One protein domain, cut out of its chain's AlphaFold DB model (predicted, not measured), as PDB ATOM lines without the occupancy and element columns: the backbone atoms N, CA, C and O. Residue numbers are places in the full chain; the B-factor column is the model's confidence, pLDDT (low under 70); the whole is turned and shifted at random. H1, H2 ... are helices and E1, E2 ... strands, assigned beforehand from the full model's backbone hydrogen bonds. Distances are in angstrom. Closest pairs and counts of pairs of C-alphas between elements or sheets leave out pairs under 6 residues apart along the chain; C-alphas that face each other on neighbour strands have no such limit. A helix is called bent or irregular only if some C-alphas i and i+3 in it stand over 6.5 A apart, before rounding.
ATOM      1  N   ASN A   8     183.565  86.432 217.869       88.06
ATOM      2  CA  ASN A   8     182.670  87.515 218.306       88.06
ATOM      3  C   ASN A   8     183.191  88.294 219.530       88.06
ATOM      4  O   ASN A   8     182.875  89.470 219.688       88.06
ATOM      5  N   CYS A   9     183.953  87.646 220.418       88.69
ATOM      6  CA  CYS A   9     184.582  88.321 221.550       88.69
ATOM      7  C   CYS A   9     185.723  89.214 221.059       88.69
ATOM      8  O   CYS A   9     185.780  90.374 221.446       88.69
ATOM      9  N   ALA A  10     186.585  88.700 220.176       91.12
ATOM     10  CA  ALA A  10     187.666  89.475 219.572       91.12
ATOM     11  C   ALA A  10     187.132  90.685 218.784       91.12
ATOM     12  O   ALA A  10     187.602  91.796 218.999       91.12
ATOM     13  N   ASP A  11     186.094  90.507 217.964       93.06
ATOM     14  CA  ASP A  11     185.478  91.598 217.196       93.06
ATOM     15  C   ASP A  11     184.907  92.690 218.122       93.06
ATOM     16  O   ASP A  11     185.076  93.887 217.878       93.06
ATOM     17  N   ARG A  12     184.276  92.289 219.236       93.81
ATOM     18  CA  ARG A  12     183.770  93.227 220.247       93.81
ATOM     19  C   ARG A  12     184.898  93.951 220.984       93.81
ATOM     20  O   ARG A  12     184.753  95.135 221.278       93.81
ATOM     21  N   LEU A  13     185.997  93.257 221.284       94.31
ATOM     22  CA  LEU A  13     187.186  93.866 221.880       94.31
ATOM     23  C   LEU A  13     187.788  94.911 220.946       94.31
ATOM     24  O   LEU A  13     188.089  96.004 221.407       94.31
ATOM     25  N   VAL A  14     187.898  94.611 219.647       96.25
ATOM     26  CA  VAL A  14     188.384  95.571 218.646       96.25
ATOM     27  C   VAL A  14     187.524  96.829 218.656       96.25
ATOM     28  O   VAL A  14     188.074  97.910 218.809       96.25
ATOM     29  N   ALA A  15     186.196  96.701 218.576       95.62
ATOM     30  CA  ALA A  15     185.300  97.860 218.558       95.62
ATOM     31  C   ALA A  15     185.451  98.745 219.810       95.62
ATOM     32  O   ALA A  15     185.644  99.953 219.698       95.62
ATOM     33  N   LEU A  16     185.431  98.142 221.005       95.75
ATOM     34  CA  LEU A  16     185.581  98.891 222.258       95.75
ATOM     35  C   LEU A  16     186.961  99.531 222.397       95.75
ATOM     36  O   LEU A  16     187.083 100.635 222.925       95.75
ATOM     37  N   LEU A  17     187.998  98.836 221.937       96.69
ATOM     38  CA  LEU A  17     189.357  99.342 221.975       96.69
ATOM     39  C   LEU A  17     189.529 100.507 220.996       96.69
ATOM     40  O   LEU A  17     190.113 101.513 221.375       96.69
ATOM     41  N   THR A  18     188.972 100.422 219.785       96.69
ATOM     42  CA  THR A  18     188.969 101.527 218.815       96.69
ATOM     43  C   THR A  18     188.388 102.797 219.423       96.69
ATOM     44  O   THR A  18     189.039 103.837 219.360       96.69
ATOM     45  N   ASP A  19     187.226 102.703 220.075       95.88
ATOM     46  CA  ASP A  19     186.583 103.853 220.717       95.88
ATOM     47  C   ASP A  19     187.418 104.397 221.887       95.88
ATOM     48  O   ASP A  19     187.600 105.609 222.027       95.88
ATOM     49  N   ALA A  20     187.965 103.512 222.722       96.00
ATOM     50  CA  ALA A  20     188.752 103.909 223.886       96.00
ATOM     51  C   ALA A  20     190.093 104.564 223.510       96.00
ATOM     52  O   ALA A  20     190.545 105.475 224.206       96.00
ATOM     53  N   LEU A  21     190.719 104.143 222.405       96.56
ATOM     54  CA  LEU A  21     191.997 104.684 221.934       96.56
ATOM     55  C   LEU A  21     191.908 106.157 221.512       96.56
ATOM     56  O   LEU A  21     192.910 106.864 221.599       96.56
ATOM     57  N   VAL A  22     190.726 106.645 221.121       95.44
ATOM     58  CA  VAL A  22     190.518 108.048 220.714       95.44
ATOM     59  C   VAL A  22     190.840 109.026 221.848       95.44
ATOM     60  O   VAL A  22     191.287 110.143 221.598       95.44
ATOM     61  N   SER A  23     190.634 108.625 223.106       95.31
ATOM     62  CA  SER A  23     190.897 109.487 224.262       95.31
ATOM     63  C   SER A  23     192.316 109.374 224.814       95.31
ATOM     64  O   SER A  23     192.650 110.119 225.735       95.31
ATOM     65  N   VAL A  24     193.135 108.447 224.305       96.94
ATOM     66  CA  VAL A  24     194.489 108.211 224.817       96.94
ATOM     67  C   VAL A  24     195.406 109.356 224.405       96.94
ATOM     68  O   VAL A  24     195.468 109.739 223.234       96.94
ATOM     69  N   ARG A  25     196.130 109.889 225.388       97.44
ATOM     70  CA  ARG A  25     197.070 110.995 225.228       97.44
ATOM     71  C   ARG A  25     198.501 110.565 225.489       97.44
ATOM     72  O   ARG A  25     198.749 109.674 226.303       97.44
ATOM     73  N   ILE A  26     199.420 111.225 224.797       97.19
ATOM     74  CA  ILE A  26     200.854 110.983 224.824       97.19
ATOM     75  C   ILE A  26     201.584 112.260 225.252       97.19
ATOM     76  O   ILE A  26     201.343 113.349 224.727       97.19
ATOM     77  N   ASP A  27     202.517 112.087 226.181       96.25
ATOM     78  CA  ASP A  27     203.434 113.094 226.687       96.25
ATOM     79  C   ASP A  27     204.854 112.841 226.177       96.25
ATOM     80  O   ASP A  27     205.346 111.712 226.073       96.25
ATOM     81  N   ASN A  28     205.535 113.932 225.853       94.56
ATOM     82  CA  ASN A  28     206.858 113.994 225.245       94.56
ATOM     83  C   ASN A  28     207.043 113.051 224.039       94.56
ATOM     84  O   ASN A  28     208.130 112.509 223.826       94.56
ATOM     85  N   ARG A  29     205.952 112.812 223.293       92.38
ATOM     86  CA  ARG A  29     205.810 111.883 222.150       92.38
ATOM     87  C   ARG A  29     206.082 110.398 222.401       92.38
ATOM     88  O   ARG A  29     205.874 109.597 221.494       92.38
ATOM     89  N   ILE A  30     206.505 110.007 223.602       95.31
ATOM     90  CA  ILE A  30     206.895 108.617 223.891       95.31
ATOM     91  C   ILE A  30     206.208 108.010 225.115       95.31
ATOM     92  O   ILE A  30     206.245 106.792 225.287       95.31
ATOM     93  N   PHE A  31     205.598 108.824 225.979       95.88
ATOM     94  CA  PHE A  31     204.994 108.359 227.222       95.88
ATOM     95  C   PHE A  31     203.479 108.414 227.137       95.88
ATOM     96  O   PHE A  31     202.914 109.451 226.827       95.88
ATOM     97  N   VAL A  32     202.803 107.314 227.451       96.81
ATOM     98  CA  VAL A  32     201.343 107.325 227.587       96.81
ATOM     99  C   VAL A  32     200.966 108.068 228.872       96.81
ATOM    100  O   VAL A  32     201.435 107.707 229.953       96.81
ATOM    101  N   ASP A  33     200.091 109.068 228.773       95.94
ATOM    102  CA  ASP A  33     199.488 109.716 229.939       95.94
ATOM    103  C   ASP A  33     198.474 108.756 230.571       95.94
ATOM    104  O   ASP A  33     197.361 108.564 230.072       95.94
ATOM    105  N   TYR A  34     198.840 108.160 231.705       93.06
ATOM    106  CA  TYR A  34     197.998 107.199 232.416       93.06
ATOM    107  C   TYR A  34     196.630 107.761 232.812       93.06
ATOM    108  O   TYR A  34     195.666 106.993 232.868       93.06
ATOM    109  N   SER A  35     196.499 109.070 233.050       94.38
ATOM    110  CA  SER A  35     195.212 109.677 233.410       94.38
ATOM    111  C   SER A  35     194.206 109.640 232.246       94.38
ATOM    112  O   SER A  35     193.003 109.473 232.464       94.38
ATOM    113  N   SER A  36     194.707 109.663 231.007       95.81
ATOM    114  CA  SER A  36     193.914 109.553 229.774       95.81
ATOM    115  C   SER A  36     193.447 108.122 229.452       95.81
ATOM    116  O   SER A  36     192.559 107.925 228.626       95.81
ATOM    117  N   THR A  37     193.995 107.110 230.138       94.88
ATOM    118  CA  THR A  37     193.719 105.678 229.881       94.88
ATOM    119  C   THR A  37     192.501 105.129 230.627       94.88
ATOM    120  O   THR A  37     192.275 103.920 230.648       94.88
ATOM    121  N   SER A  38     191.718 105.985 231.286       92.12
ATOM    122  CA  SER A  38     190.566 105.556 232.093       92.12
ATOM    123  C   SER A  38     189.481 104.857 231.265       92.12
ATOM    124  O   SER A  38     188.881 103.895 231.746       92.12
ATOM    125  N   SER A  39     189.284 105.274 230.009       91.88
ATOM    126  CA  SER A  39     188.364 104.647 229.048       91.88
ATOM    127  C   SER A  39     188.710 103.181 228.767       91.88
ATOM    128  O   SER A  39     187.810 102.361 228.583       91.88
ATOM    129  N   LEU A  40     189.997 102.823 228.827       93.44
ATOM    130  CA  LEU A  40     190.460 101.455 228.610       93.44
ATOM    131  C   LEU A  40     189.999 100.497 229.710       93.44
ATOM    132  O   LEU A  40     189.946  99.308 229.460       93.44
ATOM    133  N   ARG A  41     189.594 100.953 230.901       89.44
ATOM    134  CA  ARG A  41     189.120 100.031 231.955       89.44
ATOM    135  C   ARG A  41     187.882  99.230 231.557       89.44
ATOM    136  O   ARG A  41     187.694  98.112 232.021       89.44
ATOM    137  N   ALA A  42     187.024  99.796 230.710       87.88
ATOM    138  CA  ALA A  42     185.781  99.140 230.316       87.88
ATOM    139  C   ALA A  42     186.006  97.923 229.399       87.88
ATOM    140  O   ALA A  42     185.117  97.077 229.289       87.88
ATOM    141  N   ILE A  43     187.175  97.812 228.754       91.50
ATOM    142  CA  ILE A  43     187.459  96.728 227.804       91.50
ATOM    143  C   ILE A  43     187.664  95.386 228.517       91.50
ATOM    144  O   ILE A  43     187.257  94.347 227.998       91.50
ATOM    145  N   ASP A  44     188.215  95.405 229.734       89.44
ATOM    146  CA  ASP A  44     188.480  94.199 230.528       89.44
ATOM    147  C   ASP A  44     187.193  93.481 230.943       89.44
ATOM    148  O   ASP A  44     187.160  92.256 231.038       89.44
ATOM    149  N   ALA A  45     186.085  94.215 231.076       88.31
ATOM    150  CA  ALA A  45     184.778  93.641 231.393       88.31
ATOM    151  C   ALA A  45     184.236  92.696 230.301       88.31
ATOM    152  O   ALA A  45     183.289  91.948 230.548       88.31
ATOM    153  N   VAL A  46     184.800  92.735 229.088       89.44
ATOM    154  CA  VAL A  46     184.418  91.840 227.982       89.44
ATOM    155  C   VAL A  46     185.183  90.520 228.016       89.44
ATOM    156  O   VAL A  46     184.754  89.555 227.380       89.44
ATOM    157  N   LEU A  47     186.285  90.446 228.765       89.50
ATOM    158  CA  LEU A  47     187.069  89.225 228.855       89.50
ATOM    159  C   LEU A  47     186.258  88.085 229.499       89.50
ATOM    160  O   LEU A  47     185.388  88.319 230.345       89.50
ATOM    161  N   PRO A  48     186.535  86.823 229.122       88.00
ATOM    162  CA  PRO A  48     185.875  85.672 229.719       88.00
ATOM    163  C   PRO A  48     186.047  85.651 231.241       88.00
ATOM    164  O   PRO A  48     187.161  85.601 231.757       88.00
ATOM    165  N   THR A  49     184.936  85.620 231.973       88.94
ATOM    166  CA  THR A  49     184.942  85.616 233.444       88.94
ATOM    167  C   THR A  49     184.984  84.212 234.048       88.94
ATOM    168  O   THR A  49     185.154  84.081 235.263       88.94
ATOM    169  N   SER A  50     184.854  83.163 233.229       88.06
ATOM    170  CA  SER A  50     184.831  81.754 233.642       88.06
ATOM    171  C   SER A  50     185.370  80.810 232.554       88.06
ATOM    172  O   SER A  50     185.572  81.203 231.403       88.06
ATOM    173  N   GLY A  51     185.616  79.550 232.925       88.56
ATOM    174  CA  GLY A  51     186.052  78.492 232.009       88.56
ATOM    175  C   GLY A  51     187.553  78.489 231.691       88.56
ATOM    176  O   GLY A  51     188.346  79.193 232.316       88.56
ATOM    177  N   LYS A  52     187.941  77.669 230.705       87.69
ATOM    178  CA  LYS A  52     189.344  77.492 230.286       87.69
ATOM    179  C   LYS A  52     190.029  78.797 229.841       87.69
ATOM    180  O   LYS A  52     191.153  79.016 230.286       87.69
ATOM    181  N   PRO A  53     189.392  79.683 229.044       85.88
ATOM    182  CA  PRO A  53     190.037  80.933 228.634       85.88
ATOM    183  C   PRO A  53     190.374  81.836 229.826       85.88
ATOM    184  O   PRO A  53     191.452  82.418 229.861       85.88
ATOM    185  N   LYS A  54     189.495  81.896 230.841       88.62
ATOM    186  CA  LYS A  54     189.753  82.643 232.079       88.62
ATOM    187  C   LYS A  54     190.967  82.081 232.818       88.62
ATOM    188  O   LYS A  54     191.880  82.832 233.112       88.62
ATOM    189  N   GLN A  55     191.017  80.764 233.030       88.44
ATOM    190  CA  GLN A  55     192.154  80.102 233.688       88.44
ATOM    191  C   GLN A  55     193.485  80.342 232.962       88.44
ATOM    192  O   GLN A  55     194.512  80.521 233.607       88.44
ATOM    193  N   GLN A  56     193.483  80.357 231.625       87.44
ATOM    194  CA  GLN A  56     194.690  80.666 230.855       87.44
ATOM    195  C   GLN A  56     195.110  82.126 231.028       87.44
ATOM    196  O   GLN A  56     196.286  82.388 231.258       87.44
ATOM    197  N   LEU A  57     194.164  83.065 230.983       87.50
ATOM    198  CA  LEU A  57     194.448  84.473 231.262       87.50
ATOM    199  C   LEU A  57     194.955  84.679 232.698       87.50
ATOM    200  O   LEU A  57     195.937  85.387 232.878       87.50
ATOM    201  N   ASP A  58     194.354  84.011 233.688       89.00
ATOM    202  CA  ASP A  58     194.776  84.040 235.101       89.00
ATOM    203  C   ASP A  58     196.202  83.475 235.287       89.00
ATOM    204  O   ASP A  58     196.893  83.822 236.236       89.00
ATOM    205  N   SER A  59     196.660  82.588 234.391       87.50
ATOM    206  CA  SER A  59     198.024  82.033 234.438       87.50
ATOM    207  C   SER A  59     199.089  82.941 233.816       87.50
ATOM    208  O   SER A  59     200.278  82.719 234.031       87.50
ATOM    209  N   ILE A  60     198.670  83.924 233.013       85.50
ATOM    210  CA  ILE A  60     199.560  84.848 232.294       85.50
ATOM    211  C   ILE A  60     199.612  86.201 233.003       85.50
ATOM    212  O   ILE A  60     200.665  86.830 233.052       85.50
ATOM    213  N   PHE A  61     198.476  86.649 233.537       84.69
ATOM    214  CA  PHE A  61     198.321  87.952 234.161       84.69
ATOM    215  C   PHE A  61     197.995  87.800 235.642       84.69
ATOM    216  O   PHE A  61     197.088  87.059 236.010       84.69
ATOM    217  N   GLU A  62     198.703  88.557 236.475       81.81
ATOM    218  CA  GLU A  62     198.459  88.605 237.921       81.81
ATOM    219  C   GLU A  62     197.304  89.552 238.297       81.81
ATOM    220  O   GLU A  62     196.716  89.402 239.364       81.81
ATOM    221  N   ASP A  63     196.972  90.508 237.422       79.62
ATOM    222  CA  ASP A  63     195.977  91.560 237.662       79.62
ATOM    223  C   ASP A  63     194.672  91.325 236.871       79.62
ATOM    224  O   ASP A  63     194.620  90.562 235.898       79.62
ATOM    225  N   ASP A  64     193.602  92.001 237.281       77.06
ATOM    226  CA  ASP A  64     192.284  91.967 236.643       77.06
ATOM    227  C   ASP A  64     192.177  92.955 235.464       77.06
ATOM    228  O   ASP A  64     191.369  92.746 234.558       77.06
ATOM    229  N   GLU A  65     193.030  93.985 235.410       85.12
ATOM    230  CA  GLU A  65     193.101  94.965 234.308       85.12
ATOM    231  C   GLU A  65     194.014  94.495 233.149       85.12
ATOM    232  O   GLU A  65     194.935  95.191 232.710       85.12
ATOM    233  N   ARG A  66     193.792  93.270 232.667       89.06
ATOM    234  CA  ARG A  66     194.714  92.525 231.784       89.06
ATOM    235  C   ARG A  66     194.905  93.185 230.434       89.06
ATOM    236  O   ARG A  66     196.030  93.446 230.009       89.06
ATOM    237  N   LEU A  67     193.802  93.431 229.740       92.06
ATOM    238  CA  LEU A  67     193.806  93.996 228.406       92.06
ATOM    239  C   LEU A  67     194.135  95.486 228.458       92.06
ATOM    240  O   LEU A  67     194.849  95.958 227.573       92.06
ATOM    241  N   ARG A  68     193.710  96.219 229.496       94.00
ATOM    242  CA  ARG A  68     194.158  97.603 229.714       94.00
ATOM    243  C   ARG A  68     195.675  97.678 229.867       94.00
ATOM    244  O   ARG A  68     196.312  98.435 229.135       94.00
ATOM    245  N   ALA A  69     196.254  96.903 230.784       92.62
ATOM    246  CA  ALA A  69     197.695  96.906 231.023       92.62
ATOM    247  C   ALA A  69     198.470  96.479 229.769       92.62
ATOM    248  O   ALA A  69     199.412  97.162 229.364       92.62
ATOM    249  N   PHE A  70     198.019  95.410 229.105       94.25
ATOM    250  CA  PHE A  70     198.607  94.944 227.850       94.25
ATOM    251  C   PHE A  70     198.567  96.014 226.754       94.25
ATOM    252  O   PHE A  70     199.569  96.253 226.090       94.25
ATOM    253  N   THR A  71     197.434  96.700 226.591       95.88
ATOM    254  CA  THR A  71     197.265  97.786 225.612       95.88
ATOM    255  C   THR A  71     198.258  98.918 225.868       95.88
ATOM    256  O   THR A  71     198.924  99.377 224.941       95.88
ATOM    257  N   ILE A  72     198.386  99.364 227.123       95.62
ATOM    258  CA  ILE A  72     199.297 100.458 227.492       95.62
ATOM    259  C   ILE A  72     200.752 100.065 227.223       95.62
ATOM    260  O   ILE A  72     201.502 100.861 226.652       95.62
ATOM    261  N   ASP A  73     201.154  98.849 227.597       94.25
ATOM    262  CA  ASP A  73     202.504  98.339 227.344       94.25
ATOM    263  C   ASP A  73     202.781  98.201 225.840       94.25
ATOM    264  O   ASP A  73     203.810  98.676 225.359       94.25
ATOM    265  N   TRP A  74     201.833  97.652 225.072       95.50
ATOM    266  CA  TRP A  74     201.941  97.530 223.618       95.50
ATOM    267  C   TRP A  74     202.177  98.889 222.952       95.50
ATOM    268  O   TRP A  74     203.135  99.052 222.194       95.50
ATOM    269  N   ILE A  75     201.355  99.891 223.288       96.25
ATOM    270  CA  ILE A  75     201.484 101.254 222.753       96.25
ATOM    271  C   ILE A  75     202.822 101.856 223.176       96.25
ATOM    272  O   ILE A  75     203.549 102.390 222.342       96.25
ATOM    273  N   SER A  76     203.188 101.721 224.452       95.38
ATOM    274  CA  SER A  76     204.441 102.264 224.987       95.38
ATOM    275  C   SER A  76     205.673 101.691 224.283       95.38
ATOM    276  O   SER A  76     206.614 102.430 224.003       95.38
ATOM    277  N   ARG A  77     205.685 100.388 223.971       93.81
ATOM    278  CA  ARG A  77     206.770  99.753 223.204       93.81
ATOM    279  C   ARG A  77     206.827 100.298 221.781       93.81
ATOM    280  O   ARG A  77     207.877 100.756 221.350       93.81
ATOM    281  N   LYS A  78     205.686 100.345 221.086       93.75
ATOM    282  CA  LYS A  78     205.622 100.874 219.716       93.75
ATOM    283  C   LYS A  78     206.045 102.337 219.630       93.75
ATOM    284  O   LYS A  78     206.718 102.712 218.673       93.75
ATOM    285  N   LEU A  79     205.691 103.161 220.614       94.19
ATOM    286  CA  LEU A  79     206.131 104.554 220.683       94.19
ATOM    287  C   LEU A  79     207.644 104.653 220.875       94.19
ATOM    288  O   LEU A  79     208.289 105.404 220.155       94.19
ATOM    289  N   LYS A  80     208.225 103.859 221.782       92.12
ATOM    290  CA  LYS A  80     209.684 103.815 221.983       92.12
ATOM    291  C   LYS A  80     210.446 103.382 220.731       92.12
ATOM    292  O   LYS A  80     211.537 103.887 220.497       92.12
ATOM    293  N   ASP A  81     209.873 102.474 219.946       90.69
ATOM    294  CA  ASP A  81     210.507 101.962 218.730       90.69
ATOM    295  C   ASP A  81     210.372 102.920 217.532       90.69
ATOM    296  O   ASP A  81     211.197 102.881 216.622       90.69
ATOM    297  N   SER A  82     209.326 103.756 217.497       90.62
ATOM    298  CA  SER A  82     208.974 104.561 216.311       90.62
ATOM    299  C   SER A  82     209.098 106.075 216.482       90.62
ATOM    300  O   SER A  82     209.162 106.781 215.478       90.62
ATOM    301  N   GLN A  83     209.117 106.587 217.713       91.69
ATOM    302  CA  GLN A  83     209.104 108.022 218.005       91.69
ATOM    303  C   GLN A  83     210.385 108.469 218.711       91.69
ATOM    304  O   GLN A  83     211.043 107.708 219.420       91.69
ATOM    305  N   ILE A  84     210.717 109.749 218.545       92.19
ATOM    306  CA  ILE A  84     211.830 110.403 219.236       92.19
ATOM    307  C   ILE A  84     211.256 111.221 220.391       92.19
ATOM    308  O   ILE A  84     210.252 111.914 220.229       92.19
ATOM    309  N   TYR A  85     211.910 111.149 221.551       94.12
ATOM    310  CA  TYR A  85     211.565 111.971 222.707       94.12
ATOM    311  C   TYR A  85     211.621 113.462 222.359       94.12
ATOM    312  O   TYR A  85     212.650 113.954 221.892       94.12
ATOM    313  N   GLU A  86     210.548 114.191 222.663       93.38
ATOM    314  CA  GLU A  86     210.492 115.642 222.492       93.38
ATOM    315  C   GLU A  86     209.961 116.314 223.756       93.38
ATOM    316  O   GLU A  86     208.797 116.177 224.117       93.38
ATOM    317  N   SER A  87     210.834 117.047 224.446       93.62
ATOM    318  CA  SER A  87     210.490 117.698 225.709       93.62
ATOM    319  C   SER A  87     209.498 118.844 225.510       93.62
ATOM    320  O   SER A  87     209.719 119.718 224.676       93.62
ATOM    321  N   GLY A  88     208.476 118.914 226.365       89.88
ATOM    322  CA  GLY A  88     207.537 120.045 226.419       89.88
ATOM    323  C   GLY A  88     206.313 119.906 225.512       89.88
ATOM    324  O   GLY A  88     205.436 120.768 225.543       89.88
ATOM    325  N   VAL A  89     206.222 118.808 224.762       90.62
ATOM    326  CA  VAL A  89     205.032 118.412 224.006       90.62
ATOM    327  C   VAL A  89     204.202 117.482 224.888       90.62
ATOM    328  O   VAL A  89     204.593 116.340 225.088       90.62
ATOM    329  N   ASN A  90     203.088 117.954 225.451       92.25
ATOM    330  CA  ASN A  90     202.256 117.160 226.365       92.25
ATOM    331  C   ASN A  90     200.791 117.148 225.932       92.25
ATOM    332  O   ASN A  90     200.284 118.138 225.399       92.25
ATOM    333  N   GLY A  91     200.103 116.046 226.222       91.31
ATOM    334  CA  GLY A  91     198.671 115.904 225.995       91.31
ATOM    335  C   GLY A  91     198.256 115.782 224.528       91.31
ATOM    336  O   GLY A  91     197.090 116.042 224.219       91.31
ATOM    337  N   GLU A  92     199.168 115.401 223.628       95.56
ATOM    338  CA  GLU A  92     198.823 115.098 222.234       95.56
ATOM    339  C   GLU A  92     198.000 113.808 222.164       95.56
ATOM    340  O   GLU A  92     198.198 112.894 222.959       95.56
ATOM    341  N   PHE A  93     197.064 113.705 221.221       96.62
ATOM    342  CA  PHE A  93     196.304 112.467 221.039       96.62
ATOM    343  C   PHE A  93     197.177 111.392 220.389       96.62
ATOM    344  O   PHE A  93     197.983 111.685 219.511       96.62
ATOM    345  N   LEU A  94     196.970 110.123 220.744       95.94
ATOM    346  CA  LEU A  94     197.692 109.015 220.111       95.94
ATOM    347  C   LEU A  94     197.550 109.042 218.578       95.94
ATOM    348  O   LEU A  94     198.524 108.835 217.860       95.94
ATOM    349  N   SER A  95     196.356 109.369 218.080       95.50
ATOM    350  CA  SER A  95     196.051 109.407 216.648       95.50
ATOM    351  C   SER A  95     196.772 110.505 215.864       95.50
ATOM    352  O   SER A  95     196.788 110.450 214.637       95.50
ATOM    353  N   SER A  96     197.355 111.516 216.522       94.62
ATOM    354  CA  SER A  96     198.133 112.547 215.821       94.62
ATOM    355  C   SER A  96     199.577 112.129 215.539       94.62
ATOM    356  O   SER A  96     200.264 112.819 214.789       94.62
ATOM    357  N   LEU A  97     200.046 111.016 216.110       93.94
ATOM    358  CA  LEU A  97     201.410 110.534 215.913       93.94
ATOM    359  C   LEU A  97     201.543 109.713 214.624       93.94
ATOM    360  O   LEU A  97     200.657 108.943 214.238       93.94
ATOM    361  N   ALA A  98     202.688 109.852 213.955       90.62
ATOM    362  CA  ALA A  98     202.984 109.101 212.739       90.62
ATOM    363  C   ALA A  98     203.004 107.591 213.030       90.62
ATOM    364  O   ALA A  98     203.660 107.143 213.967       90.62
ATOM    365  N   GLY A  99     202.284 106.806 212.223       89.44
ATOM    366  CA  GLY A  99     202.114 105.363 212.438       89.44
ATOM    367  C   GLY A  99     200.972 104.984 213.388       89.44
ATOM    368  O   GLY A  99     200.690 103.797 213.525       89.44
ATOM    369  N   PHE A 100     200.279 105.963 213.987       94.31
ATOM    370  CA  PHE A 100     199.153 105.730 214.900       94.31
ATOM    371  C   PHE A 100     197.821 106.349 214.430       94.31
ATOM    372  O   PHE A 100     196.859 106.414 215.193       94.31
ATOM    373  N   GLY A 101     197.739 106.789 213.173       91.12
ATOM    374  CA  GLY A 101     196.581 107.526 212.652       91.12
ATOM    375  C   GLY A 101     195.269 106.735 212.574       91.12
ATOM    376  O   GLY A 101     194.202 107.342 212.639       91.12
ATOM    377  N   ASP A 102     195.322 105.402 212.459       94.56
ATOM    378  CA  ASP A 102     194.131 104.543 212.407       94.56
ATOM    379  C   ASP A 102     193.957 103.741 213.709       94.56
ATOM    380  O   ASP A 102     194.546 102.674 213.910       94.56
ATOM    381  N   SER A 103     193.081 104.231 214.593       94.81
ATOM    382  CA  SER A 103     192.722 103.552 215.846       94.81
ATOM    383  C   SER A 103     192.100 102.166 215.632       94.81
ATOM    384  O   SER A 103     192.217 101.305 216.506       94.81
ATOM    385  N   SER A 104     191.471 101.908 214.481       95.62
ATOM    386  CA  SER A 104     190.893 100.597 214.152       95.62
ATOM    387  C   SER A 104     191.967  99.583 213.777       95.62
ATOM    388  O   SER A 104     191.854  98.397 214.089       95.62
ATOM    389  N   GLU A 105     193.016 100.022 213.085       95.38
ATOM    390  CA  GLU A 105     194.179  99.186 212.791       95.38
ATOM    391  C   GLU A 105     194.965  98.860 214.064       95.38
ATOM    392  O   GLU A 105     195.241  97.688 214.328       95.38
ATOM    393  N   ILE A 106     195.237  99.867 214.902       96.00
ATOM    394  CA  ILE A 106     195.903  99.669 216.197       96.00
ATOM    395  C   ILE A 106     195.125  98.666 217.051       96.00
ATOM    396  O   ILE A 106     195.707  97.704 217.549       96.00
ATOM    397  N   ALA A 107     193.809  98.851 217.188       96.69
ATOM    398  CA  ALA A 107     192.976  97.962 217.988       96.69
ATOM    399  C   ALA A 107     193.032  96.508 217.496       96.69
ATOM    400  O   ALA A 107     193.168  95.587 218.302       96.69
ATOM    401  N   ARG A 108     192.980  96.288 216.175       96.38
ATOM    402  CA  ARG A 108     193.112  94.948 215.582       96.38
ATOM    403  C   ARG A 108     194.464  94.316 215.890       96.38
ATOM    404  O   ARG A 108     194.496  93.148 216.264       96.38
ATOM    405  N   ASN A 109     195.549  95.077 215.776       95.44
ATOM    406  CA  ASN A 109     196.896  94.583 216.064       95.44
ATOM    407  C   ASN A 109     197.052  94.215 217.544       95.44
ATOM    408  O   ASN A 109     197.531  93.127 217.852       95.44
ATOM    409  N   ILE A 110     196.567  95.063 218.456       95.94
ATOM    410  CA  ILE A 110     196.599  94.791 219.899       95.94
ATOM    411  C   ILE A 110     195.795  93.534 220.237       95.94
ATOM    412  O   ILE A 110     196.285  92.677 220.966       95.94
ATOM    413  N   VAL A 111     194.580  93.384 219.701       94.94
ATOM    414  CA  VAL A 111     193.756  92.191 219.959       94.94
ATOM    415  C   VAL A 111     194.392  90.937 219.358       94.94
ATOM    416  O   VAL A 111     194.394  89.896 220.011       94.94
ATOM    417  N   ALA A 112     194.962  91.019 218.154       92.94
ATOM    418  CA  ALA A 112     195.669  89.899 217.538       92.94
ATOM    419  C   ALA A 112     196.865  89.448 218.392       92.94
ATOM    420  O   ALA A 112     197.003  88.256 218.676       92.94
ATOM    421  N   ASP A 113     197.671  90.398 218.866       92.50
ATOM    422  CA  ASP A 113     198.816  90.135 219.738       92.50
ATOM    423  C   ASP A 113     198.385  89.583 221.106       92.50
ATOM    424  O   ASP A 113     198.987  88.639 221.614       92.50
ATOM    425  N   PHE A 114     197.293  90.097 221.672       92.56
ATOM    426  CA  PHE A 114     196.734  89.604 222.929       92.56
ATOM    427  C   PHE A 114     196.233  88.156 222.819       92.56
ATOM    428  O   PHE A 114     196.492  87.335 223.697       92.56
ATOM    429  N   VAL A 115     195.539  87.813 221.728       90.06
ATOM    430  CA  VAL A 115     195.052  86.446 221.459       90.06
ATOM    431  C   VAL A 115     196.214  85.476 221.231       90.06
ATOM    432  O   VAL A 115     196.121  84.301 221.589       90.06
ATOM    433  N   ALA A 116     197.320  85.957 220.661       89.31
ATOM    434  CA  ALA A 116     198.515  85.156 220.420       89.31
ATOM    435  C   ALA A 116     199.264  84.766 221.708       89.31
ATOM    436  O   ALA A 116     200.117  83.877 221.662       89.31
ATOM    437  N   LEU A 117     198.947  85.382 222.855       87.88
ATOM    438  CA  LEU A 117     199.564  85.045 224.136       87.88
ATOM    439  C   LEU A 117     199.265  83.600 224.572       87.88
ATOM    440  O   LEU A 117     198.178  83.088 224.311       87.88
TER     441      LEU A 117
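This is residues 8 to 117 of the 191 residues of an uncharacterized protein of Mesorhizobium tianshanense (UniProt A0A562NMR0). Four helices, H1, H2, H4 and H5, make an elongated body in which each touches two of the others, mostly crossed rather than side by side. H3 lies at one end of the long axis, touching no helix, with residues 50 to 55 sticking out; the strand E1 and part of the long link from H4 to H5 make the other end. The printed part has 110 residues, with five named helices and one named strand in the order H1, E1, H2, H3, H4, H5, and its class is mostly helix. E1 pairs with no named strand. The whole is compact, with a radius of gyration of the C-alphas of 14.1 A, and spans 47 by 25 by 22 A.

H1, residues 8 to 21, touches H2, residues 34 to 44, opposite ways at a shallow tilt of 16 degrees; their closest C-alphas, of Ala 20 and Ser 39, are 5.2 A apart. H1 also touches H5, residues 103 to 115, opposite ways at a steep tilt of 47 degrees, with the C-alphas of Thr 18 and Ser 104 closest at 5.1 A. E1, residues 25 to 27, comes closest to H2 at the C-alphas of Arg 25 and Ser 36, 5.7 A apart. H4, residues 66 to 82, touches H2 with residues 66 to 68 alone, opposite ways at a steep tilt of 48 degrees; the closest C-alphas, of Leu 40 and Arg 68, are 5.5 A apart. H4 touches H5 through residues 67 to 74 of H4 and 110 to 114 of H5, opposite ways at a steep tilt of 64 degrees, with the C-alphas of Thr 71 and Ile 110 closest at 6.5 A. H1 and H4 are near each other. H3, residues 51 to 60, is apart from H4, but only just, with closest C-alphas 8.1 A apart. In H1, H3, H4 and H5 every O i to N i+4 pair is within hydrogen-bond range; in H2 0 of 7 are, beside 5 of 8 O i to N i+3 pairs.

H1 runs 19.9 A from C-alpha 8 at (182.670, 87.515, 218.306). E1 measures 6.9 A. H2 measures 16.2 A and is irregular, with C-alphas 36 and 39 7.4 A apart. H3 measures 14.9 A. H4 is the longest helix, 24.2 A, ending with C-alpha 82 at (208.974, 104.561, 216.311). H5 runs 18.2 A to C-alpha 115 at (195.052, 86.446, 221.459).

The C-alphas farthest apart, of Gly 51 and Gly 88, are 47.1 A apart. The printed part has no cut. The link from H4 to H5, residues 83 to 102, is long. The mean pLDDT of the printed part is 92.3, and no printed residue is under 70.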